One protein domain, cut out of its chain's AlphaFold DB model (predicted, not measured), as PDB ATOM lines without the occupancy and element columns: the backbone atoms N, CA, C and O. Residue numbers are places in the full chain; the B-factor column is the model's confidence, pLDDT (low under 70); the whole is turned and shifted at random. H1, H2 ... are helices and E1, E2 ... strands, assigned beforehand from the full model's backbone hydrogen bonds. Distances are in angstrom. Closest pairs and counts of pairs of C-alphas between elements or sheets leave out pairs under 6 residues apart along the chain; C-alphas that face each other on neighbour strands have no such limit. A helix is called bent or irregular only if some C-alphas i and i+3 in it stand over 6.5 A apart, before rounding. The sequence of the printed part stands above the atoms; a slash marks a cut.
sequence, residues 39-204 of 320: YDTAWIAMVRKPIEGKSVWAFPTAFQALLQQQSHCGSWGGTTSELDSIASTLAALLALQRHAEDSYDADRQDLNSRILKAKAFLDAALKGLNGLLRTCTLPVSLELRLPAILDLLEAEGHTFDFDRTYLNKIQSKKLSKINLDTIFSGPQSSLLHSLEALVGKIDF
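This is residues 39 to 204 of the 320 residues of the protein "Terpene synthase family protein" of Aspergillus flavus (strain ATCC 200026 / FGSC A1120 / IAM 13836 / NRRL 3357 / JCM 12722 / SRRC 167) (UniProt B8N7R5). A helical body is built round H3, with long H4 folded back along it as a helical hairpin, and with H1 packing on residues 87 to 95 of H3 and H5 on residues 87 to 94; H2 packs on H1, H7 on H5, and H6 makes a corner with H4 at its residues 130 to 133 and packs on residues 143 to 147 of H5. A small two-strand hairpin, E1 and E2, lies far out from this body. The printed part has 166 residues, with seven named helices and two strands in the order H1 E1 E2 H2 H3 H4 H5 H6 H7, and is mostly helix. The sheet, E1 - E2, is antiparallel. The whole is compact, with a radius of gyration of the C-alphas of 16.6 A and spans of 48 by 42 by 26 A.

E1, residues 48 to 51, and E2, residues 54 to 57, are a hairpin, with N 49 and O 56 within hydrogen-bond range at 2.8 A. H1, residues 39 to 45, touches H2, residues 60 to 69, at a steep tilt of 43 degrees, closest at the C-alphas of Ala 45 and Phe 63, 4.8 A. H3, residues 82 to 102, touches H1 with residues 87 to 95 alone, closest at the C-alphas of Tyr 39 and Ser 88, 4.3 A. H3 and H4, residues 105 to 135, form a helical hairpin at a shallow tilt of 26 degrees; their closest C-alphas, of Ala 100 and Arg 108, are 5.4 A apart. H5, residues 142 to 155, touches H3 at C-alphas 153 and 94, the closest, 6.0 A apart. H6, residues 165 to 175, touches H4, closest at C-alphas 166 and 130, 5.9 A, and the two are about perpendicular at 84 degrees. H7, residues 190 to 198, touches H5, closest at C-alphas 197 and 145, 4.5 A. Every O i to N i+4 pair is within hydrogen-bond range in H1, H2 and H6, against 16 of 17 in H3, 21 of 27 in H4, 9 of 10 in H5 and 1 of 5 in H7, where 4 of 6 O i to N i+3 pairs are.

H1 begins at C-alpha 39, (-33.336, -24.656, -36.631). H3 is 30.5 A long, H5 19.8 A and H6 15.4 A. H4, 44.0 A, has a kink of 59 degrees near residue 128 and is irregular, with C-alphas 127 and 130 7.5 A apart. H7 is irregular too, with C-alphas 193 and 196 8.5 A apart, and ends at C-alpha 198, (-31.556, -19.090, -51.193).

The C-alphas farthest apart are those of Ala 106 and Gly 186, 50.3 A. The printed part has no cut. The links from H2 to H3 and from H6 to H7 are long. Mean pLDDT of the printed part is 93.2, and residue 79 is under 70.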
ATOM      1  N   TYR A  39     -33.323 -24.974 -35.204       97.25
ATOM      2  CA  TYR A  39     -33.336 -24.656 -36.631       97.25
ATOM      3  C   TYR A  39     -31.979 -24.959 -37.284       97.25
ATOM      4  O   TYR A  39     -31.905 -25.720 -38.247       97.25
ATOM      5  N   ASP A  40     -30.893 -24.432 -36.716       97.62
ATOM      6  CA  ASP A  40     -29.531 -24.667 -37.205       97.62
ATOM      7  C   ASP A  40     -29.092 -26.124 -37.064       97.62
ATOM      8  O   ASP A  40     -28.513 -26.697 -37.989       97.62
ATOM      9  N   THR A  41     -29.424 -26.748 -35.933       98.06
ATOM     10  CA  THR A  41     -29.126 -28.168 -35.696       98.06
ATOM     11  C   THR A  41     -29.813 -29.062 -36.735       98.06
ATOM     12  O   THR A  41     -29.219 -30.027 -37.212       98.06
ATOM     13  N   ALA A  42     -31.040 -28.723 -37.143       98.56
ATOM     14  CA  ALA A  42     -31.781 -29.454 -38.162       98.56
ATOM     15  C   ALA A  42     -31.144 -29.342 -39.550       98.56
ATOM     16  O   ALA A  42     -31.019 -30.348 -40.245       98.56
ATOM     17  N   TRP A  43     -30.659 -28.156 -39.923       98.69
ATOM     18  CA  TRP A  43     -29.896 -27.975 -41.160       98.69
ATOM     19  C   TRP A  43     -28.611 -28.805 -41.189       98.69
ATOM     20  O   TRP A  43     -28.325 -29.452 -42.196       98.69
ATOM     21  N   ILE A  44     -27.878 -28.856 -40.076       98.62
ATOM     22  CA  ILE A  44     -26.682 -29.701 -39.940       98.62
ATOM     23  C   ILE A  44     -27.023 -31.188 -40.068       98.62
ATOM     24  O   ILE A  44     -26.303 -31.931 -40.735       98.62
ATOM     25  N   ALA A  45     -28.121 -31.637 -39.455       98.50
ATOM     26  CA  ALA A  45     -28.531 -33.039 -39.491       98.50
ATOM     27  C   ALA A  45     -28.829 -33.549 -40.913       98.50
ATOM     28  O   ALA A  45     -28.788 -34.756 -41.144       98.50
ATOM     29  N   MET A  46     -29.100 -32.652 -41.866       98.44
ATOM     30  CA  MET A  46     -29.351 -32.989 -43.269       98.44
ATOM     31  C   MET A  46     -28.081 -33.088 -44.128       98.44
ATOM     32  O   MET A  46     -28.172 -33.477 -45.293       98.44
ATOM     33  N   VAL A  47     -26.902 -32.747 -43.598       98.38
ATOM     34  CA  VAL A  47     -25.669 -32.749 -44.395       98.38
ATOM     35  C   VAL A  47     -25.215 -34.179 -44.669       98.38
ATOM     36  O   VAL A  47     -24.953 -34.962 -43.748       98.38
ATOM     37  N   ARG A  48     -25.047 -34.494 -45.955       96.06
ATOM     38  CA  ARG A  48     -24.482 -35.761 -46.407       96.06
ATOM     39  C   ARG A  48     -23.088 -35.572 -46.986       96.06
ATOM     40  O   ARG A  48     -22.889 -34.721 -47.848       96.06
ATOM     41  N   LYS A  49     -22.147 -36.413 -46.561       94.94
ATOM     42  CA  LYS A  49     -20.778 -36.456 -47.079       94.94
ATOM     43  C   LYS A  49     -20.637 -37.581 -48.109       94.94
ATOM     44  O   LYS A  49     -20.976 -38.728 -47.791       94.94
ATOM     45  N   PRO A  50     -20.145 -37.303 -49.329       91.12
ATOM     46  CA  PRO A  50     -19.807 -38.350 -50.283       91.12
ATOM     47  C   PRO A  50     -18.539 -39.088 -49.822       91.12
ATOM     48  O   PRO A  50     -17.506 -38.470 -49.585       91.12
ATOM     49  N   ILE A  51     -18.610 -40.415 -49.701       89.25
ATOM     50  CA  ILE A  51     -17.480 -41.289 -49.355       89.25
ATOM     51  C   ILE A  51     -17.502 -42.493 -50.298       89.25
ATOM     52  O   ILE A  51     -18.444 -43.279 -50.261       89.25
ATOM     53  N   GLU A  52     -16.472 -42.634 -51.139       81.62
ATOM     54  CA  GLU A  52     -16.218 -43.826 -51.975       81.62
ATOM     55  C   GLU A  52     -17.461 -44.372 -52.716       81.62
ATOM     56  O   GLU A  52     -17.790 -45.556 -52.657       81.62
ATOM     57  N   GLY A  53     -18.199 -43.494 -53.404       78.88
ATOM     58  CA  GLY A  53     -19.397 -43.871 -54.172       78.88
ATOM     59  C   GLY A  53     -20.660 -44.106 -53.332       78.88
ATOM     60  O   GLY A  53     -21.707 -44.437 -53.885       78.88
ATOM     61  N   LYS A  54     -20.588 -43.903 -52.014       86.50
ATOM     62  CA  LYS A  54     -21.729 -43.848 -51.092       86.50
ATOM     63  C   LYS A  54     -21.872 -42.447 -50.503       86.50
ATOM     64  O   LYS A  54     -21.016 -41.582 -50.667       86.50
ATOM     65  N   SER A  55     -22.977 -42.226 -49.803       89.44
ATOM     66  CA  SER A  55     -23.267 -40.971 -49.119       89.44
ATOM     67  C   SER A  55     -23.683 -41.261 -47.683       89.44
ATOM     68  O   SER A  55     -24.609 -42.044 -47.471       89.44
ATOM     69  N   VAL A  56     -23.007 -40.654 -46.707       94.44
ATOM     70  CA  VAL A  56     -23.270 -40.852 -45.269       94.44
ATOM     71  C   VAL A  56     -23.693 -39.548 -44.607       94.44
ATOM     72  O   VAL A  56     -23.296 -38.472 -45.051       94.44
ATOM     73  N   TRP A  57     -24.452 -39.625 -43.518       96.75
ATOM     74  CA  TRP A  57     -24.749 -38.460 -42.685       96.75
ATOM     75  C   TRP A  57     -23.468 -37.948 -42.023       96.75
ATOM     76  O   TRP A  57     -22.835 -38.673 -41.256       96.75
ATOM     77  N   ALA A  58     -23.083 -36.707 -42.321       97.25
ATOM     78  CA  ALA A  58     -21.820 -36.134 -41.852       97.25
ATOM     79  C   ALA A  58     -21.831 -35.853 -40.338       97.25
ATOM     80  O   ALA A  58     -20.803 -35.954 -39.672       97.25
ATOM     81  N   PHE A  59     -23.008 -35.539 -39.784       97.62
ATOM     82  CA  PHE A  59     -23.172 -35.110 -38.393       97.62
ATOM     83  C   PHE A  59     -24.295 -35.888 -37.681       97.62
ATOM     84  O   PHE A  59     -25.339 -35.323 -37.350       97.62
ATOM     85  N   PRO A  60     -24.113 -37.193 -37.409       96.62
ATOM     86  CA  PRO A  60     -25.157 -38.030 -36.811       96.62
ATOM     87  C   PRO A  60     -25.568 -37.583 -35.397       96.62
ATOM     88  O   PRO A  60     -26.711 -37.788 -34.990       96.62
ATOM     89  N   THR A  61     -24.672 -36.928 -34.649       97.44
ATOM     90  CA  THR A  61     -24.983 -36.378 -33.320       97.44
ATOM     91  C   THR A  61     -26.009 -35.248 -33.387       97.44
ATOM     92  O   THR A  61     -26.860 -35.160 -32.507       97.44
ATOM     93  N   ALA A  62     -25.998 -34.426 -34.442       98.12
ATOM     94  CA  ALA A  62     -27.009 -33.387 -34.640       98.12
ATOM     95  C   ALA A  62     -28.402 -34.004 -34.829       98.12
ATOM     96  O   ALA A  62     -29.365 -33.559 -34.211       98.12
ATOM     97  N   PHE A  63     -28.504 -35.088 -35.606       98.06
ATOM     98  CA  PHE A  63     -29.767 -35.806 -35.768       98.06
ATOM     99  C   PHE A  63     -30.246 -36.443 -34.456       98.06
ATOM    100  O   PHE A  63     -31.410 -36.295 -34.086       98.06
ATOM    101  N   GLN A  64     -29.345 -37.073 -33.695       97.31
ATOM    102  CA  GLN A  64     -29.672 -37.588 -32.360       97.31
ATOM    103  C   GLN A  64     -30.200 -36.493 -31.426       97.31
ATOM    104  O   GLN A  64     -31.193 -36.712 -30.727       97.31
ATOM    105  N   ALA A  65     -29.591 -35.304 -31.446       96.38
ATOM    106  CA  ALA A  65     -30.069 -34.166 -30.673       96.38
ATOM    107  C   ALA A  65     -31.499 -33.763 -31.067       96.38
ATOM    108  O   ALA A  65     -32.316 -33.501 -30.185       96.38
ATOM    109  N   LEU A  66     -31.850 -33.776 -32.359       96.75
ATOM    110  CA  LEU A  66     -33.231 -33.523 -32.790       96.75
ATOM    111  C   LEU A  66     -34.203 -34.557 -32.218       96.75
ATOM    112  O   LEU A  66     -35.240 -34.176 -31.675       96.75
ATOM    113  N   LEU A  67     -33.874 -35.850 -32.291       97.62
ATOM    114  CA  LEU A  67     -34.745 -36.917 -31.782       97.62
ATOM    115  C   LEU A  67     -35.026 -36.771 -30.280       97.62
ATOM    116  O   LEU A  67     -36.141 -37.042 -29.827       97.62
ATOM    117  N   GLN A  68     -34.032 -36.316 -29.516       96.19
ATOM    118  CA  GLN A  68     -34.140 -36.104 -28.070       96.19
ATOM    119  C   GLN A  68     -34.944 -34.851 -27.693       96.19
ATOM    120  O   GLN A  68     -35.473 -34.785 -26.588       96.19
ATOM    121  N   GLN A  69     -35.034 -33.867 -28.591       95.44
ATOM    122  CA  GLN A  69     -35.623 -32.551 -28.311       95.44
ATOM    123  C   GLN A  69     -37.052 -32.384 -28.841       95.44
ATOM    124  O   GLN A  69     -37.638 -31.313 -28.678       95.44
ATOM    125  N   GLN A  70     -37.634 -33.412 -29.469       97.38
ATOM    126  CA  GLN A  70     -39.034 -33.339 -29.880       97.38
ATOM    127  C   GLN A  70     -39.944 -33.262 -28.653       97.38
ATOM    128  O   GLN A  70     -39.902 -34.123 -27.771       97.38
ATOM    129  N   SER A  71     -40.812 -32.258 -28.617       96.19
ATOM    130  CA  SER A  71     -41.789 -32.092 -27.550       96.19
ATOM    131  C   SER A  71     -42.917 -33.128 -27.638       96.19
ATOM    132  O   SER A  71     -43.141 -33.777 -28.664       96.19
ATOM    133  N   HIS A  72     -43.704 -33.251 -26.565       93.81
ATOM    134  CA  HIS A  72     -44.857 -34.157 -26.544       93.81
ATOM    135  C   HIS A  72     -45.913 -33.811 -27.611       93.81
ATOM    136  O   HIS A  72     -46.557 -34.713 -28.146       93.81
ATOM    137  N   CYS A  73     -46.090 -32.526 -27.944       93.19
ATOM    138  CA  CYS A  73     -47.012 -32.102 -29.001       93.19
ATOM    139  C   CYS A  73     -46.416 -32.211 -30.412       93.19
ATOM    140  O   CYS A  73     -47.108 -31.901 -31.374       93.19
ATOM    141  N   GLY A  74     -45.171 -32.679 -30.547       96.25
ATOM    142  CA  GLY A  74     -44.517 -32.905 -31.831       96.25
ATOM    143  C   GLY A  74     -43.680 -31.743 -32.347       96.25
ATOM    144  O   GLY A  74     -43.047 -31.907 -33.385       96.25
ATOM    145  N   SER A  75     -43.659 -30.610 -31.645       97.00
ATOM    146  CA  SER A  75     -42.870 -29.436 -32.016       97.00
ATOM    147  C   SER A  75     -41.414 -29.525 -31.563       97.00
ATOM    148  O   SER A  75     -41.053 -30.302 -30.677       97.00
ATOM    149  N   TRP A  76     -40.598 -28.646 -32.130       96.31
ATOM    150  CA  TRP A  76     -39.299 -28.243 -31.608       96.31
ATOM    151  C   TRP A  76     -39.292 -26.742 -31.373       96.31
ATOM    152  O   TRP A  76     -40.106 -26.027 -31.948       96.31
ATOM    153  N   GLY A  77     -38.336 -26.272 -30.577       81.44
ATOM    154  CA  GLY A  77     -38.251 -24.878 -30.155       81.44
ATOM    155  C   GLY A  77     -38.754 -24.693 -28.725       81.44
ATOM    156  O   GLY A  77     -39.462 -25.535 -28.166       81.44
ATOM    157  N   GLY A  78     -38.308 -23.609 -28.094       70.25
ATOM    158  CA  GLY A  78     -38.698 -23.279 -26.726       70.25
ATOM    159  C   GLY A  78     -40.128 -22.739 -26.644       70.25
ATOM    160  O   GLY A  78     -40.665 -22.195 -27.605       70.25
ATOM    161  N   THR A  79     -40.725 -22.791 -25.453       62.03
ATOM    162  CA  THR A  79     -42.075 -22.252 -25.191       62.03
ATOM    163  C   THR A  79     -42.170 -20.724 -25.286       62.03
ATOM    164  O   THR A  79     -43.257 -20.166 -25.160       62.03
ATOM    165  N   THR A  80     -41.050 -20.026 -25.484       71.88
ATOM    166  CA  THR A  80     -40.959 -18.562 -25.425       71.88
ATOM    167  C   THR A  80     -41.249 -17.865 -26.752       71.88
ATOM    168  O   THR A  80     -41.509 -16.666 -26.746       71.88
ATOM    169  N   SER A  81     -41.188 -18.572 -27.886       86.81
ATOM    170  CA  SER A  81     -41.462 -17.995 -29.207       86.81
ATOM    171  C   SER A  81     -42.168 -18.997 -30.115       86.81
ATOM    172  O   SER A  81     -41.601 -20.011 -30.528       86.81
ATOM    173  N   GLU A  82     -43.415 -18.686 -30.465       92.38
ATOM    174  CA  GLU A  82     -44.211 -19.502 -31.383       92.38
ATOM    175  C   GLU A  82     -43.638 -19.471 -32.811       92.38
ATOM    176  O   GLU A  82     -43.600 -20.501 -33.479       92.38
ATOM    177  N   LEU A  83     -43.090 -18.329 -33.257       93.75
ATOM    178  CA  LEU A  83     -42.400 -18.230 -34.552       93.75
ATOM    179  C   LEU A  83     -41.159 -19.123 -34.621       93.75
ATOM    180  O   LEU A  83     -40.927 -19.769 -35.643       93.75
ATOM    181  N   ASP A  84     -40.372 -19.159 -33.544       92.69
ATOM    182  CA  ASP A  84     -39.208 -20.042 -33.459       92.69
ATOM    183  C   ASP A  84     -39.637 -21.510 -33.460       92.69
ATOM    184  O   ASP A  84     -39.050 -22.326 -34.169       92.69
ATOM    185  N   SER A  85     -40.722 -21.824 -32.743       95.69
ATOM    186  CA  SER A  85     -41.266 -23.178 -32.707       95.69
ATOM    187  C   SER A  85     -41.732 -23.645 -34.088       95.69
ATOM    188  O   SER A  85     -41.430 -24.763 -34.503       95.69
ATOM    189  N   ILE A  86     -42.416 -22.783 -34.847       97.44
ATOM    190  CA  ILE A  86     -42.821 -23.069 -36.231       97.44
ATOM    191  C   ILE A  86     -41.587 -23.293 -37.112       97.44
ATOM    192  O   ILE A  86     -41.490 -24.324 -37.775       97.44
ATOM    193  N   ALA A  87     -40.627 -22.362 -37.105       97.12
ATOM    194  CA  ALA A  87     -39.442 -22.443 -37.958       97.12
ATOM    195  C   ALA A  87     -38.588 -23.685 -37.649       97.12
ATOM    196  O   ALA A  87     -38.204 -24.417 -38.562       97.12
ATOM    197  N   SER A  88     -38.330 -23.944 -36.367       97.75
ATOM    198  CA  SER A  88     -37.581 -25.110 -35.898       97.75
ATOM    199  C   SER A  88     -38.299 -26.417 -36.222       97.75
ATOM    200  O   SER A  88     -37.655 -27.368 -36.656       97.75
ATOM    201  N   THR A  89     -39.628 -26.470 -36.077       98.56
ATOM    202  CA  THR A  89     -40.403 -27.680 -36.393       98.56
ATOM    203  C   THR A  89     -40.438 -27.963 -37.894       98.56
ATOM    204  O   THR A  89     -40.325 -29.122 -38.280       98.56
ATOM    205  N   LEU A  90     -40.529 -26.938 -38.750       98.69
ATOM    206  CA  LEU A  90     -40.413 -27.114 -40.204       98.69
ATOM    207  C   LEU A  90     -39.049 -27.706 -40.586       98.69
ATOM    208  O   LEU A  90     -38.986 -28.668 -41.349       98.69
ATOM    209  N   ALA A  91     -37.959 -27.176 -40.020       98.56
ATOM    210  CA  ALA A  91     -36.617 -27.684 -40.295       98.56
ATOM    211  C   ALA A  91     -36.402 -29.106 -39.768       98.56
ATOM    212  O   ALA A  91     -35.865 -29.955 -40.478       98.56
ATOM    213  N   ALA A  92     -36.863 -29.388 -38.548       98.69
ATOM    214  CA  ALA A  92     -36.781 -30.719 -37.963       98.69
ATOM    215  C   ALA A  92     -37.620 -31.743 -38.743       98.69
ATOM    216  O   ALA A  92     -37.158 -32.861 -38.948       98.69
ATOM    217  N   LEU A  93     -38.812 -31.369 -39.226       98.81
ATOM    218  CA  LEU A  93     -39.635 -32.229 -40.078       98.81
ATOM    219  C   LEU A  93     -38.897 -32.610 -41.367       98.81
ATOM    220  O   LEU A  93     -38.879 -33.789 -41.717       98.81
ATOM    221  N   LEU A  94     -38.262 -31.641 -42.033       98.75
ATOM    222  CA  LEU A  94     -37.482 -31.894 -43.245       98.75
ATOM    223  C   LEU A  94     -36.312 -32.851 -42.959       98.75
ATOM    224  O   LEU A  94     -36.100 -33.822 -43.678       98.75
ATOM    225  N   ALA A  95     -35.594 -32.634 -41.852       98.62
ATOM    226  CA  ALA A  95     -34.519 -33.530 -41.440       98.62
ATOM    227  C   ALA A  95     -35.028 -34.954 -41.152       98.62
ATOM    228  O   ALA A  95     -34.439 -35.923 -41.626       98.62
ATOM    229  N   LEU A  96     -36.138 -35.099 -40.422       98.56
ATOM    230  CA  LEU A  96     -36.739 -36.406 -40.144       98.56
ATOM    231  C   LEU A  96     -37.166 -37.133 -41.419       98.56
ATOM    232  O   LEU A  96     -36.912 -38.329 -41.530       98.56
ATOM    233  N   GLN A  97     -37.793 -36.428 -42.364       98.12
ATOM    234  CA  GLN A  97     -38.237 -37.005 -43.630       98.12
ATOM    235  C   GLN A  97     -37.057 -37.594 -44.415       98.12
ATOM    236  O   GLN A  97     -37.090 -38.769 -44.778       98.12
ATOM    237  N   ARG A  98     -35.973 -36.830 -44.577       97.25
ATOM    238  CA  ARG A  98     -34.764 -37.290 -45.280       97.25
ATOM    239  C   ARG A  98     -34.078 -38.472 -44.600       97.25
ATOM    240  O   ARG A  98     -33.570 -39.364 -45.271       97.25
ATOM    241  N   HIS A  99     -34.056 -38.508 -43.267       97.25
ATOM    242  CA  HIS A  99     -33.517 -39.657 -42.530       97.25
ATOM    243  C   HIS A  99     -34.431 -40.884 -42.618       97.25
ATOM    244  O   HIS A  99     -33.939 -42.010 -42.661       97.25
ATOM    245  N   ALA A 100     -35.752 -40.696 -42.686       96.00
ATOM    246  CA  ALA A 100     -36.711 -41.790 -42.819       96.00
ATOM    247  C   ALA A 100     -36.604 -42.521 -44.168       96.00
ATOM    248  O   ALA A 100     -36.928 -43.707 -44.238       96.00
ATOM    249  N   GLU A 101     -36.134 -41.843 -45.218       90.94
ATOM    250  CA  GLU A 101     -35.852 -42.445 -46.531       90.94
ATOM    251  C   GLU A 101     -34.665 -43.419 -46.495       90.94
ATOM    252  O   GLU A 101     -34.673 -44.426 -47.203       90.94
ATOM    253  N   ASP A 102     -33.703 -43.166 -45.606       88.19
ATOM    254  CA  ASP A 102     -32.504 -43.984 -45.385       88.19
ATOM    255  C   ASP A 102     -32.673 -45.044 -44.281       88.19
ATOM    256  O   ASP A 102     -31.781 -45.867 -44.066       88.19
ATOM    257  N   SER A 103     -33.789 -45.011 -43.546       86.81
ATOM    258  CA  SER A 103     -34.010 -45.842 -42.359       86.81
ATOM    259  C   SER A 103     -34.726 -47.158 -42.669       86.81
ATOM    260  O   SER A 103     -35.540 -47.257 -43.591       86.81
ATOM    261  N   TYR A 104     -34.485 -48.167 -41.827       83.88
ATOM    262  CA  TYR A 104     -35.068 -49.506 -41.950       83.88
ATOM    263  C   TYR A 104     -36.100 -49.783 -40.844       83.88
ATOM    264  O   TYR A 104     -35.995 -49.257 -39.739       83.88
ATOM    265  N   ASP A 105     -37.102 -50.607 -41.162       83.12
ATOM    266  CA  ASP A 105     -38.116 -51.196 -40.272       83.12
ATOM    267  C   ASP A 105     -38.498 -50.367 -39.025       83.12
ATOM    268  O   ASP A 105     -39.310 -49.443 -39.115       83.12
ATOM    269  N   ALA A 106     -37.943 -50.707 -37.855       74.00
ATOM    270  CA  ALA A 106     -38.328 -50.133 -36.565       74.00
ATOM    271  C   ALA A 106     -37.952 -48.649 -36.428       74.00
ATOM    272  O   ALA A 106     -38.765 -47.855 -35.950       74.00
ATOM    273  N   ASP A 107     -36.768 -48.263 -36.908       86.75
ATOM    274  CA  ASP A 107     -36.326 -46.866 -36.911       86.75
ATOM    275  C   ASP A 107     -37.244 -46.036 -37.810       86.75
ATOM    276  O   ASP A 107     -37.708 -44.960 -37.434       86.75
ATOM    277  N   ARG A 108     -37.615 -46.586 -38.971       92.31
ATOM    278  CA  ARG A 108     -38.553 -45.932 -39.886       92.31
ATOM    279  C   ARG A 108     -39.938 -45.746 -39.261       92.31
ATOM    280  O   ARG A 108     -40.574 -44.718 -39.490       92.31
ATOM    281  N   GLN A 109     -40.417 -46.705 -38.469       93.69
ATOM    282  CA  GLN A 109     -41.698 -46.579 -37.769       93.69
ATOM    283  C   GLN A 109     -41.672 -45.472 -36.704       93.69
ATOM    284  O   GLN A 109     -42.624 -44.688 -36.633       93.69
ATOM    285  N   ASP A 110     -40.601 -45.382 -35.906       95.81
ATOM    286  CA  ASP A 110     -40.426 -44.293 -34.935       95.81
ATOM    287  C   ASP A 110     -40.389 -42.937 -35.648       95.81
ATOM    288  O   ASP A 110     -41.182 -42.047 -35.328       95.81
ATOM    289  N   LEU A 111     -39.567 -42.803 -36.694       97.56
ATOM    290  CA  LEU A 111     -39.469 -41.571 -37.480       97.56
ATOM    291  C   LEU A 111     -40.811 -41.166 -38.092       97.56
ATOM    292  O   LEU A 111     -41.205 -40.005 -37.976       97.56
ATOM    293  N   ASN A 112     -41.571 -42.109 -38.651       97.12
ATOM    294  CA  ASN A 112     -42.913 -41.838 -39.167       97.12
ATOM    295  C   ASN A 112     -43.857 -41.320 -38.069       97.12
ATOM    296  O   ASN A 112     -44.623 -40.385 -38.307       97.12
ATOM    297  N   SER A 113     -43.792 -41.872 -36.851       97.62
ATOM    298  CA  SER A 113     -44.577 -41.368 -35.715       97.62
ATOM    299  C   SER A 113     -44.208 -39.923 -35.364       97.62
ATOM    300  O   SER A 113     -45.085 -39.081 -35.155       97.62
ATOM    301  N   ARG A 114     -42.910 -39.609 -35.345       98.38
ATOM    302  CA  ARG A 114     -42.393 -38.261 -35.065       98.38
ATOM    303  C   ARG A 114     -42.792 -37.257 -36.139       98.38
ATOM    304  O   ARG A 114     -43.235 -36.163 -35.791       98.38
ATOM    305  N   ILE A 115     -42.698 -37.650 -37.409       98.62
ATOM    306  CA  ILE A 115     -43.144 -36.880 -38.577       98.62
ATOM    307  C   ILE A 115     -44.636 -36.555 -38.456       98.62
ATOM    308  O   ILE A 115     -45.019 -35.395 -38.587       98.62
ATOM    309  N   LEU A 116     -45.483 -37.541 -38.141       98.38
ATOM    310  CA  LEU A 116     -46.926 -37.323 -37.987       98.38
ATOM    311  C   LEU A 116     -47.247 -36.307 -36.884       98.38
ATOM    312  O   LEU A 116     -48.084 -35.429 -37.086       98.38
ATOM    313  N   LYS A 117     -46.561 -36.384 -35.737       98.50
ATOM    314  CA  LYS A 117     -46.735 -35.411 -34.646       98.50
ATOM    315  C   LYS A 117     -46.282 -34.007 -35.051       98.50
ATOM    316  O   LYS A 117     -46.990 -33.043 -34.776       98.50
ATOM    317  N   ALA A 118     -45.140 -33.893 -35.733       98.62
ATOM    318  CA  ALA A 118     -44.628 -32.618 -36.232       98.62
ATOM    319  C   ALA A 118     -45.609 -31.956 -37.210       98.62
ATOM    320  O   ALA A 118     -45.909 -30.769 -37.086       98.62
ATOM    321  N   LYS A 119     -46.171 -32.741 -38.137       98.56
ATOM    322  CA  LYS A 119     -47.197 -32.278 -39.078       98.56
ATOM    323  C   LYS A 119     -48.456 -31.811 -38.360       98.56
ATOM    324  O   LYS A 119     -48.906 -30.703 -38.618       98.56
ATOM    325  N   ALA A 120     -48.961 -32.597 -37.407       98.19
ATOM    326  CA  ALA A 120     -50.145 -32.231 -36.631       98.19
ATOM    327  C   ALA A 120     -49.957 -30.910 -35.863       98.19
ATOM    328  O   ALA A 120     -50.874 -30.089 -35.809       98.19
ATOM    329  N   PHE A 121     -48.766 -30.676 -35.302       98.06
ATOM    330  CA  PHE A 121     -48.428 -29.384 -34.705       98.06
ATOM    331  C   PHE A 121     -48.453 -28.253 -35.743       98.06
ATOM    332  O   PHE A 121     -49.085 -27.224 -35.509       98.06
ATOM    333  N   LEU A 122     -47.793 -28.436 -36.891       98.44
ATOM    334  CA  LEU A 122     -47.694 -27.418 -37.941       98.44
ATOM    335  C   LEU A 122     -49.055 -27.081 -38.570       98.44
ATOM    336  O   LEU A 122     -49.341 -25.902 -38.768       98.44
ATOM    337  N   ASP A 123     -49.922 -28.073 -38.794       98.06
ATOM    338  CA  ASP A 123     -51.297 -27.889 -39.289       98.06
ATOM    339  C   ASP A 123     -52.136 -26.975 -38.379       98.06
ATOM    340  O   ASP A 123     -53.062 -26.292 -38.831       98.06
ATOM    341  N   ALA A 124     -51.834 -26.962 -37.079       96.75
ATOM    342  CA  ALA A 124     -52.453 -26.055 -36.122       96.75
ATOM    343  C   ALA A 124     -51.728 -24.700 -36.072       96.75
ATOM    344  O   ALA A 124     -52.367 -23.661 -36.238       96.75
ATOM    345  N   ALA A 125     -50.409 -24.704 -35.873       96.69
ATOM    346  CA  ALA A 125     -49.619 -23.500 -35.620       96.69
ATOM    347  C   ALA A 125     -49.572 -22.545 -36.828       96.69
ATOM    348  O   ALA A 125     -49.674 -21.327 -36.675       96.69
ATOM    349  N   LEU A 126     -49.496 -23.075 -38.056       97.81
ATOM    350  CA  LEU A 126     -49.405 -22.253 -39.270       97.81
ATOM    351  C   LEU A 126     -50.663 -21.410 -39.525       97.81
ATOM    352  O   LEU A 126     -50.570 -20.343 -40.133       97.81
ATOM    353  N   LYS A 127     -51.824 -21.806 -38.989       96.81
ATOM    354  CA  LYS A 127     -53.060 -21.003 -39.061       96.81
ATOM    355  C   LYS A 127     -52.920 -19.658 -38.342       96.81
ATOM    356  O   LYS A 127     -53.537 -18.678 -38.754       96.81
ATOM    357  N   GLY A 128     -52.091 -19.593 -37.296       95.38
ATOM    358  CA  GLY A 128     -51.786 -18.371 -36.547       95.38
ATOM    359  C   GLY A 128     -50.650 -17.529 -37.139       95.38
ATOM    360  O   GLY A 128     -50.443 -16.393 -36.703       95.38
ATOM    361  N   LEU A 129     -49.933 -18.033 -38.154       96.31
ATOM    362  CA  LEU A 129     -48.678 -17.442 -38.627       96.31
ATOM    363  C   LEU A 129     -48.831 -15.978 -39.061       96.31
ATOM    364  O   LEU A 129     -48.002 -15.144 -38.712       96.31
ATOM    365  N   ASN A 130     -49.906 -15.627 -39.771       95.44
ATOM    366  CA  ASN A 130     -50.119 -14.242 -40.203       95.44
ATOM    367  C   ASN A 130     -50.312 -13.265 -39.040       95.44
ATOM    368  O   ASN A 130     -49.926 -12.104 -39.166       95.44
ATOM    369  N   GLY A 131     -50.898 -13.714 -37.926       94.81
ATOM    370  CA  GLY A 131     -50.981 -12.918 -36.705       94.81
ATOM    371  C   GLY A 131     -49.588 -12.672 -36.134       94.81
ATOM    372  O   GLY A 131     -49.198 -11.522 -35.949       94.81
ATOM    373  N   LEU A 132     -48.811 -13.746 -35.974       95.12
ATOM    374  CA  LEU A 132     -47.447 -13.697 -35.446       95.12
ATOM    375  C   LEU A 132     -46.518 -12.809 -36.279       95.12
ATOM    376  O   LEU A 132     -45.824 -11.954 -35.738       95.12
ATOM    377  N   LEU A 133     -46.542 -12.944 -37.607       95.12
ATOM    378  CA  LEU A 133     -45.702 -12.144 -38.504       95.12
ATOM    379  C   LEU A 133     -46.013 -10.639 -38.443       95.12
ATOM    380  O   LEU A 133     -45.179  -9.826 -38.838       95.12
ATOM    381  N   ARG A 134     -47.215 -10.254 -37.994       94.00
ATOM    382  CA  ARG A 134     -47.629  -8.848 -37.862       94.00
ATOM    383  C   ARG A 134     -47.292  -8.248 -36.505       94.00
ATOM    384  O   ARG A 134     -47.177  -7.028 -36.419       94.00
ATOM    385  N   THR A 135     -47.216  -9.069 -35.461       92.19
ATOM    386  CA  THR A 135     -47.112  -8.605 -34.071       92.19
ATOM    387  C   THR A 135     -45.742  -8.852 -33.456       92.19
ATOM    388  O   THR A 135     -45.352  -8.123 -32.546       92.19
ATOM    389  N   CYS A 136     -45.000  -9.847 -33.939       89.19
ATOM    390  CA  CYS A 136     -43.695 -10.208 -33.408       89.19
ATOM    391  C   CYS A 136     -42.553  -9.549 -34.190       89.19
ATOM    392  O   CYS A 136     -42.627  -9.339 -35.402       89.19
ATOM    393  N   THR A 137     -41.442  -9.307 -33.495       87.81
ATOM    394  CA  THR A 137     -40.155  -9.041 -34.143       87.81
ATOM    395  C   THR A 137     -39.710 -10.292 -34.890       87.81
ATOM    396  O   THR A 137     -39.651 -11.376 -34.306       87.81
ATOM    397  N   LEU A 138     -39.394 -10.148 -36.176       88.62
ATOM    398  CA  LEU A 138     -38.967 -11.274 -36.995       88.62
ATOM    399  C   LEU A 138     -37.504 -11.633 -36.695       88.62
ATOM    400  O   LEU A 138     -36.644 -10.753 -36.745       88.62
ATOM    401  N   PRO A 139     -37.201 -12.915 -36.427       86.94
ATOM    402  CA  PRO A 139     -35.837 -13.422 -36.457       86.94
ATOM    403  C   PRO A 139     -35.175 -13.176 -37.818       86.94
ATOM    404  O   PRO A 139     -35.859 -13.091 -38.841       86.94
ATOM    405  N   VAL A 140     -33.839 -13.145 -37.833       86.75
ATOM    406  CA  VAL A 140     -33.027 -12.875 -39.032       86.75
ATOM    407  C   VAL A 140     -33.519 -13.694 -40.230       86.75
ATOM    408  O   VAL A 140     -33.657 -14.921 -40.157       86.75
ATOM    409  N   SER A 141     -33.831 -12.983 -41.315       90.19
ATOM    410  CA  SER A 141     -34.281 -13.513 -42.608       90.19
ATOM    411  C   SER A 141     -35.463 -14.490 -42.547       90.19
ATOM    412  O   SER A 141     -35.636 -15.282 -43.476       90.19
ATOM    413  N   LEU A 142     -36.286 -14.481 -41.488       92.88
ATOM    414  CA  LEU A 142     -37.400 -15.425 -41.352       92.88
ATOM    415  C   LEU A 142     -38.373 -15.331 -42.543       92.88
ATOM    416  O   LEU A 142     -38.881 -16.350 -43.010       92.88
ATOM    417  N   GLU A 143     -38.560 -14.125 -43.087       94.81
ATOM    418  CA  GLU A 143     -39.385 -13.852 -44.266       94.81
ATOM    419  C   GLU A 143     -38.885 -14.523 -45.556       94.81
ATOM    420  O   GLU A 143     -39.644 -14.645 -46.515       94.81
ATOM    421  N   LEU A 144     -37.624 -14.966 -45.587       95.81
ATOM    422  CA  LEU A 144     -37.034 -15.734 -46.687       95.81
ATOM    423  C   LEU A 144     -36.880 -17.219 -46.330       95.81
ATOM    424  O   LEU A 144     -37.103 -18.072 -47.188       95.81
ATOM    425  N   ARG A 145     -36.537 -17.524 -45.071       96.25
ATOM    426  CA  ARG A 145     -36.322 -18.891 -44.572       96.25
ATOM    427  C   ARG A 145     -37.604 -19.720 -44.547       96.25
ATOM    428  O   ARG A 145     -37.565 -20.878 -44.950       96.25
ATOM    429  N   LEU A 146     -38.731 -19.148 -44.107       96.94
ATOM    430  CA  LEU A 146     -40.004 -19.882 -44.041       96.94
ATOM    431  C   LEU A 146     -40.490 -20.344 -45.423       96.94
ATOM    432  O   LEU A 146     -40.768 -21.531 -45.561       96.94
ATOM    433  N   PRO A 147     -40.558 -19.484 -46.459       96.88
ATOM    434  CA  PRO A 147     -40.925 -19.948 -47.792       96.88
ATOM    435  C   PRO A 147     -39.962 -21.006 -48.330       96.88
ATOM    436  O   PRO A 147     -40.413 -22.039 -48.797       96.88
ATOM    437  N   ALA A 148     -38.645 -20.803 -48.187       97.31
ATOM    438  CA  ALA A 148     -37.658 -21.751 -48.702       97.31
ATOM    439  C   ALA A 148     -37.809 -23.154 -48.096       97.31
ATOM    440  O   ALA A 148     -37.726 -24.148 -48.811       97.31
ATOM    441  N   ILE A 149     -38.057 -23.252 -46.786       98.25
ATOM    442  CA  ILE A 149     -38.219 -24.557 -46.146       98.25
ATOM    443  C   ILE A 149     -39.576 -25.200 -46.440       98.25
ATOM    444  O   ILE A 149     -39.660 -26.421 -46.514       98.25
ATOM    445  N   LEU A 150     -40.620 -24.393 -46.653       98.19
ATOM    446  CA  LEU A 150     -41.914 -24.879 -47.131       98.19
ATOM    447  C   LEU A 150     -41.804 -25.438 -48.554       98.19
ATOM    448  O   LEU A 150     -42.362 -26.499 -48.805       98.19
ATOM    449  N   ASP A 151     -41.055 -24.780 -49.443       97.62
ATOM    450  CA  ASP A 151     -40.810 -25.258 -50.810       97.62
ATOM    451  C   ASP A 151     -40.055 -26.606 -50.797       97.62
ATOM    452  O   ASP A 151     -40.400 -27.527 -51.536       97.62
ATOM    453  N   LEU A 152     -39.055 -26.756 -49.916       98.25
ATOM    454  CA  LEU A 152     -38.323 -28.019 -49.734       98.25
ATOM    455  C   LEU A 152     -39.213 -29.136 -49.172       98.25
ATOM    456  O   LEU A 152     -39.143 -30.267 -49.642       98.25
ATOM    457  N   LEU A 153     -40.058 -28.826 -48.189       98.50
ATOM    458  CA  LEU A 153     -41.013 -29.782 -47.624       98.50
ATOM    459  C   LEU A 153     -42.062 -30.214 -48.651       98.50
ATOM    460  O   LEU A 153     -42.395 -31.394 -48.723       98.50
ATOM    461  N   GLU A 154     -42.552 -29.283 -49.467       98.06
ATOM    462  CA  GLU A 154     -43.501 -29.570 -50.542       98.06
ATOM    463  C   GLU A 154     -42.891 -30.508 -51.591       98.06
ATOM    464  O   GLU A 154     -43.548 -31.467 -52.001       98.06
ATOM    465  N   ALA A 155     -41.614 -30.317 -51.940       97.25
ATOM    466  CA  ALA A 155     -40.873 -31.233 -52.813       97.25
ATOM    467  C   ALA A 155     -40.738 -32.657 -52.229       97.25
ATOM    468  O   ALA A 155     -40.638 -33.620 -52.986       97.25
ATOM    469  N   GLU A 156     -40.790 -32.798 -50.902       96.69
ATOM    470  CA  GLU A 156     -40.793 -34.081 -50.182       96.69
ATOM    471  C   GLU A 156     -42.216 -34.567 -49.821       96.69
ATOM    472  O   GLU A 156     -42.396 -35.494 -49.030       96.69
ATOM    473  N   GLY A 157     -43.257 -33.962 -50.408       97.06
ATOM    474  CA  GLY A 157     -44.653 -34.390 -50.257       97.06
ATOM    475  C   GLY A 157     -45.353 -33.885 -48.990       97.06
ATOM    476  O   GLY A 157     -46.425 -34.385 -48.630       97.06
ATOM    477  N   HIS A 158     -44.785 -32.893 -48.301       97.62
ATOM    478  CA  HIS A 158     -45.374 -32.265 -47.117       97.62
ATOM    479  C   HIS A 158     -45.923 -30.876 -47.443       97.62
ATOM    480  O   HIS A 158     -45.207 -29.879 -47.440       97.62
ATOM    481  N   THR A 159     -47.231 -30.803 -47.677       97.31
ATOM    482  CA  THR A 159     -47.962 -29.550 -47.911       97.31
ATOM    483  C   THR A 159     -48.777 -29.145 -46.688       97.31
ATOM    484  O   THR A 159     -49.379 -30.003 -46.042       97.31
ATOM    485  N   PHE A 160     -48.873 -27.839 -46.434       97.69
ATOM    486  CA  PHE A 160     -49.670 -27.266 -45.346       97.69
ATOM    487  C   PHE A 160     -50.649 -26.225 -45.884       97.69
ATOM    488  O   PHE A 160     -50.241 -25.323 -46.624       97.69
ATOM    489  N   ASP A 161     -51.909 -26.332 -45.467       96.50
ATOM    490  CA  ASP A 161     -52.978 -25.401 -45.831       96.50
ATOM    491  C   ASP A 161     -53.115 -24.284 -44.786       96.50
ATOM    492  O   ASP A 161     -53.537 -24.506 -43.648       96.50
ATOM    493  N   PHE A 162     -52.712 -23.071 -45.169       96.75
ATOM    494  CA  PHE A 162     -52.836 -21.863 -44.359       96.75
ATOM    495  C   PHE A 162     -52.745 -20.608 -45.236       96.75
ATOM    496  O   PHE A 162     -52.223 -20.631 -46.353       96.75
ATOM    497  N   ASP A 163     -53.215 -19.473 -44.716       96.38
ATOM    498  CA  ASP A 163     -53.137 -18.194 -45.421       96.38
ATOM    499  C   ASP A 163     -51.680 -17.699 -45.532       96.38
ATOM    500  O   ASP A 163     -51.107 -17.173 -44.577       96.38
ATOM    501  N   ARG A 164     -51.091 -17.802 -46.730       95.44
ATOM    502  CA  ARG A 164     -49.730 -17.322 -47.041       95.44
ATOM    503  C   ARG A 164     -49.665 -15.844 -47.449       95.44
ATOM    504  O   ARG A 164     -48.579 -15.338 -47.723       95.44
ATOM    505  N   THR A 165     -50.787 -15.121 -47.490       94.69
ATOM    506  CA  THR A 165     -50.864 -13.777 -48.098       94.69
ATOM    507  C   THR A 165     -49.884 -12.786 -47.474       94.69
ATOM    508  O   THR A 165     -49.173 -12.073 -48.188       94.69
ATOM    509  N   TYR A 166     -49.820 -12.716 -46.138       96.50
ATOM    510  CA  TYR A 166     -48.918 -11.771 -45.479       96.50
ATOM    511  C   TYR A 166     -47.451 -12.203 -45.584       96.50
ATOM    512  O   TYR A 166     -46.604 -11.351 -45.856       96.50
ATOM    513  N   LEU A 167     -47.165 -13.502 -45.450       96.88
ATOM    514  CA  LEU A 167     -45.828 -14.066 -45.661       96.88
ATOM    515  C   LEU A 167     -45.290 -13.722 -47.061       96.88
ATOM    516  O   LEU A 167     -44.212 -13.142 -47.185       96.88
ATOM    517  N   ASN A 168     -46.083 -13.962 -48.107       96.50
ATOM    518  CA  ASN A 168     -45.709 -13.646 -49.488       96.50
ATOM    519  C   ASN A 168     -45.481 -12.142 -49.688       96.50
ATOM    520  O   ASN A 168     -44.570 -11.733 -50.413       96.50
ATOM    521  N   LYS A 169     -46.272 -11.293 -49.017       96.88
ATOM    522  CA  LYS A 169     -46.104  -9.834 -49.062       96.88
ATOM    523  C   LYS A 169     -44.762  -9.397 -48.469       96.88
ATOM    524  O   LYS A 169     -44.072  -8.580 -49.082       96.88
ATOM    525  N   ILE A 170     -44.397  -9.891 -47.282       96.06
ATOM    526  CA  ILE A 170     -43.131  -9.509 -46.633       96.06
ATOM    527  C   ILE A 170     -41.923 -10.088 -47.378       96.06
ATOM    528  O   ILE A 170     -40.942  -9.370 -47.571       96.06
ATOM    529  N   GLN A 171     -42.038 -11.313 -47.899       95.50
ATOM    530  CA  GLN A 171     -41.024 -11.934 -48.745       95.50
ATOM    531  C   GLN A 171     -40.793 -11.117 -50.023       95.50
ATOM    532  O   GLN A 171     -39.666 -10.718 -50.305       95.50
ATOM    533  N   SER A 172     -41.858 -10.788 -50.763       94.75
ATOM    534  CA  SER A 172     -41.762  -9.999 -52.001       94.75
ATOM    535  C   SER A 172     -41.145  -8.621 -51.752       94.75
ATOM    536  O   SER A 172     -40.323  -8.153 -52.535       94.75
ATOM    537  N   LYS A 173     -41.485  -7.978 -50.625       94.56
ATOM    538  CA  LYS A 173     -40.890  -6.694 -50.217       94.56
ATOM    539  C   LYS A 173     -39.392  -6.806 -49.912       94.56
ATOM    540  O   LYS A 173     -38.666  -5.828 -50.087       94.56
ATOM    541  N   LYS A 174     -38.933  -7.952 -49.403       91.81
ATOM    542  CA  LYS A 174     -37.511  -8.208 -49.152       91.81
ATOM    543  C   LYS A 174     -36.777  -8.481 -50.463       91.81
ATOM    544  O   LYS A 174     -35.766  -7.838 -50.727       91.81
ATOM    545  N   LEU A 175     -37.327  -9.360 -51.300       91.62
ATOM    546  CA  LEU A 175     -36.755  -9.727 -52.596       91.62
ATOM    547  C   LEU A 175     -36.696  -8.550 -53.575       91.62
ATOM    548  O   LEU A 175     -35.731  -8.449 -54.317       91.62
ATOM    549  N   SER A 176     -37.635  -7.597 -53.530       92.69
ATOM    550  CA  SER A 176     -37.579  -6.404 -54.393       92.69
ATOM    551  C   SER A 176     -36.376  -5.488 -54.132       92.69
ATOM    552  O   SER A 176     -36.103  -4.588 -54.924       92.69
ATOM    553  N   LYS A 177     -35.656  -5.703 -53.026       89.50
ATOM    554  CA  LYS A 177     -34.428  -4.982 -52.667       89.50
ATOM    555  C   LYS A 177     -33.157  -5.777 -52.965       89.50
ATOM    556  O   LYS A 177     -32.068  -5.301 -52.658       89.50
ATOM    557  N   ILE A 178     -33.292  -6.991 -53.491       88.25
ATOM    558  CA  ILE A 178     -32.200  -7.936 -53.691       88.25
ATOM    559  C   ILE A 178     -32.140  -8.284 -55.173       88.25
ATOM    560  O   ILE A 178     -33.117  -8.745 -55.752       88.25
ATOM    561  N   ASN A 179     -30.971  -8.112 -55.778       88.56
ATOM    562  CA  ASN A 179     -30.690  -8.685 -57.085       88.56
ATOM    563  C   ASN A 179     -29.926  -9.998 -56.868       88.56
ATOM    564  O   ASN A 179     -28.754  -9.962 -56.502       88.56
ATOM    565  N   LEU A 180     -30.598 -11.138 -57.054       86.00
ATOM    566  CA  LEU A 180     -30.022 -12.463 -56.799       86.00
ATOM    567  C   LEU A 180     -28.833 -12.790 -57.716       86.00
ATOM    568  O   LEU A 180     -27.923 -13.481 -57.274       86.00
ATOM    569  N   ASP A 181     -28.787 -12.232 -58.928       83.81
ATOM    570  CA  ASP A 181     -27.695 -12.476 -59.882       83.81
ATOM    571  C   ASP A 181     -26.385 -11.793 -59.460       83.81
ATOM    572  O   ASP A 181     -25.298 -12.225 -59.829       83.81
ATOM    573  N   THR A 182     -26.481 -10.710 -58.683       83.94
ATOM    574  CA  THR A 182     -25.333  -9.856 -58.315       83.94
ATOM    575  C   THR A 182     -25.119  -9.732 -56.809       83.94
ATOM    576  O   THR A 182     -24.210  -9.027 -56.364       83.94
ATOM    577  N   ILE A 183     -25.917 -10.437 -56.001       81.94
ATOM    578  CA  ILE A 183     -25.908 -10.358 -54.532       81.94
ATOM    579  C   ILE A 183     -24.538 -10.683 -53.918       81.94
ATOM    580  O   ILE A 183     -24.196 -10.156 -52.858       81.94
ATOM    581  N   PHE A 184     -23.738 -11.496 -54.613       81.69
ATOM    582  CA  PHE A 184     -22.375 -11.879 -54.241       81.69
ATOM    583  C   PHE A 184     -21.331 -11.388 -55.256       81.69
ATOM    584  O   PHE A 184     -20.270 -11.971 -55.415       81.69
ATOM    585  N   SER A 185     -21.622 -10.317 -55.993       78.19
ATOM    586  CA  SER A 185     -20.627  -9.646 -56.848       78.19
ATOM    587  C   SER A 185     -20.099  -8.351 -56.220       78.19
ATOM    588  O   SER A 185     -19.162  -7.747 -56.736       78.19
ATOM    589  N   GLY A 186     -20.707  -7.906 -55.116       72.06
ATOM    590  CA  GLY A 186     -20.404  -6.650 -54.430       72.06
ATOM    591  C   GLY A 186     -19.853  -6.832 -53.009       72.06
ATOM    592  O   GLY A 186     -19.265  -7.866 -52.686       72.06
ATOM    593  N   PRO A 187     -20.013  -5.814 -52.137       70.44
ATOM    594  CA  PRO A 187     -19.731  -5.943 -50.711       70.44
ATOM    595  C   PRO A 187     -20.464  -7.138 -50.099       70.44
ATOM    596  O   PRO A 187     -21.562  -7.487 -50.528       70.44
ATOM    597  N   GLN A 188     -19.857  -7.741 -49.079       71.94
ATOM    598  CA  GLN A 188     -20.394  -8.926 -48.423       71.94
ATOM    599  C   GLN A 188     -21.830  -8.685 -47.926       71.94
ATOM    600  O   GLN A 188     -22.085  -7.771 -47.140       71.94
ATOM    601  N   SER A 189     -22.765  -9.509 -48.403       82.94
ATOM    602  CA  SER A 189     -24.184  -9.431 -48.050       82.94
ATOM    603  C   SER A 189     -24.459 -10.158 -46.736       82.94
ATOM    604  O   SER A 189     -23.991 -11.281 -46.538       82.94
ATOM    605  N   SER A 190     -25.283  -9.572 -45.862       83.56
ATOM    606  CA  SER A 190     -25.741 -10.244 -44.636       83.56
ATOM    607  C   SER A 190     -26.589 -11.488 -44.920       83.56
ATOM    608  O   SER A 190     -26.713 -12.352 -44.057       83.56
ATOM    609  N   LEU A 191     -27.089 -11.651 -46.151       87.62
ATOM    610  CA  LEU A 191     -27.784 -12.866 -46.589       87.62
ATOM    611  C   LEU A 191     -26.880 -14.101 -46.653       87.62
ATOM    612  O   LEU A 191     -27.404 -15.208 -46.681       87.62
ATOM    613  N   LEU A 192     -25.550 -13.944 -46.589       88.75
ATOM    614  CA  LEU A 192     -24.643 -15.077 -46.368       88.75
ATOM    615  C   LEU A 192     -24.916 -15.806 -45.042       88.75
ATOM    616  O   LEU A 192     -24.621 -16.988 -44.935       88.75
ATOM    617  N   HIS A 193     -25.492 -15.128 -44.043       90.19
ATOM    618  CA  HIS A 193     -25.893 -15.752 -42.777       90.19
ATOM    619  C   HIS A 193     -27.177 -16.593 -42.903       90.19
ATOM    620  O   HIS A 193     -27.551 -17.293 -41.967       90.19
ATOM    621  N   SER A 194     -27.873 -16.507 -44.040       93.88
ATOM    622  CA  SER A 194     -29.131 -17.213 -44.309       93.88
ATOM    623  C   SER A 194     -29.128 -17.846 -45.706       93.88
ATOM    624  O   SER A 194     -30.119 -17.758 -46.437       93.88
ATOM    625  N   LEU A 195     -27.993 -18.428 -46.119       95.75
ATOM    626  CA  LEU A 195     -27.833 -19.047 -47.444       95.75
ATOM    627  C   LEU A 195     -28.857 -20.150 -47.708       95.75
ATOM    628  O   LEU A 195     -29.296 -20.330 -48.841       95.75
ATOM    629  N   GLU A 196     -29.285 -20.854 -46.667       97.62
ATOM    630  CA  GLU A 196     -30.318 -21.879 -46.730       97.62
ATOM    631  C   GLU A 196     -31.665 -21.344 -47.253       97.62
ATOM    632  O   GLU A 196     -32.432 -22.081 -47.868       97.62
ATOM    633  N   ALA A 197     -31.936 -20.040 -47.110       96.38
ATOM    634  CA  ALA A 197     -33.123 -19.390 -47.673       96.38
ATOM    635  C   ALA A 197     -33.057 -19.176 -49.202       96.38
ATOM    636  O   ALA A 197     -34.065 -18.844 -49.845       96.38
ATOM    637  N   LEU A 198     -31.860 -19.317 -49.779       94.81
ATOM    638  CA  LEU A 198     -31.556 -19.090 -51.193       94.81
ATOM    639  C   LEU A 198     -31.350 -20.396 -51.971       94.81
ATOM    640  O   LEU A 198     -31.035 -20.360 -53.161       94.81
ATOM    641  N   VAL A 199     -31.561 -21.548 -51.333       94.62
ATOM    642  CA  VAL A 199     -31.544 -22.857 -51.993       94.62
ATOM    643  C   VAL A 199     -32.475 -22.850 -53.209       94.62
ATOM    644  O   VAL A 199     -33.612 -22.385 -53.136       94.62
ATOM    645  N   GLY A 200     -31.956 -23.316 -54.348       91.50
ATOM    646  CA  GLY A 200     -32.666 -23.325 -55.631       91.50
ATOM    647  C   GLY A 200     -32.775 -21.963 -56.331       91.50
ATOM    648  O   GLY A 200     -33.340 -21.897 -57.419       91.50
ATOM    649  N   LYS A 201     -32.246 -20.881 -55.742       92.00
ATOM    650  CA  LYS A 201     -32.342 -19.505 -56.276       92.00
ATOM    651  C   LYS A 201     -30.997 -18.900 -56.673       92.00
ATOM    652  O   LYS A 201     -30.979 -17.893 -57.370       92.00
ATOM    653  N   ILE A 202     -29.894 -19.478 -56.206       92.38
ATOM    654  CA  ILE A 202     -28.522 -19.042 -56.492       92.38
ATOM    655  C   ILE A 202     -27.645 -20.251 -56.825       92.38
ATOM    656  O   ILE A 202     -27.962 -21.378 -56.438       92.38
ATOM    657  N   ASP A 203     -26.512 -19.999 -57.478       90.50
ATOM    658  CA  ASP A 203     -25.431 -20.977 -57.582       90.50
ATOM    659  C   ASP A 203     -24.534 -20.890 -56.337       90.50
ATOM    660  O   ASP A 203     -23.991 -19.833 -56.013       90.50
ATOM    661  N   PHE A 204     -24.391 -22.007 -55.625       93.44
ATOM    662  CA  PHE A 204     -23.508 -22.112 -54.460       93.44
ATOM    663  C   PHE A 204     -22.038 -22.284 -54.863       93.44
ATOM    664  O   PHE A 204     -21.131 -22.106 -54.038       93.44
TER     665      PHE A 204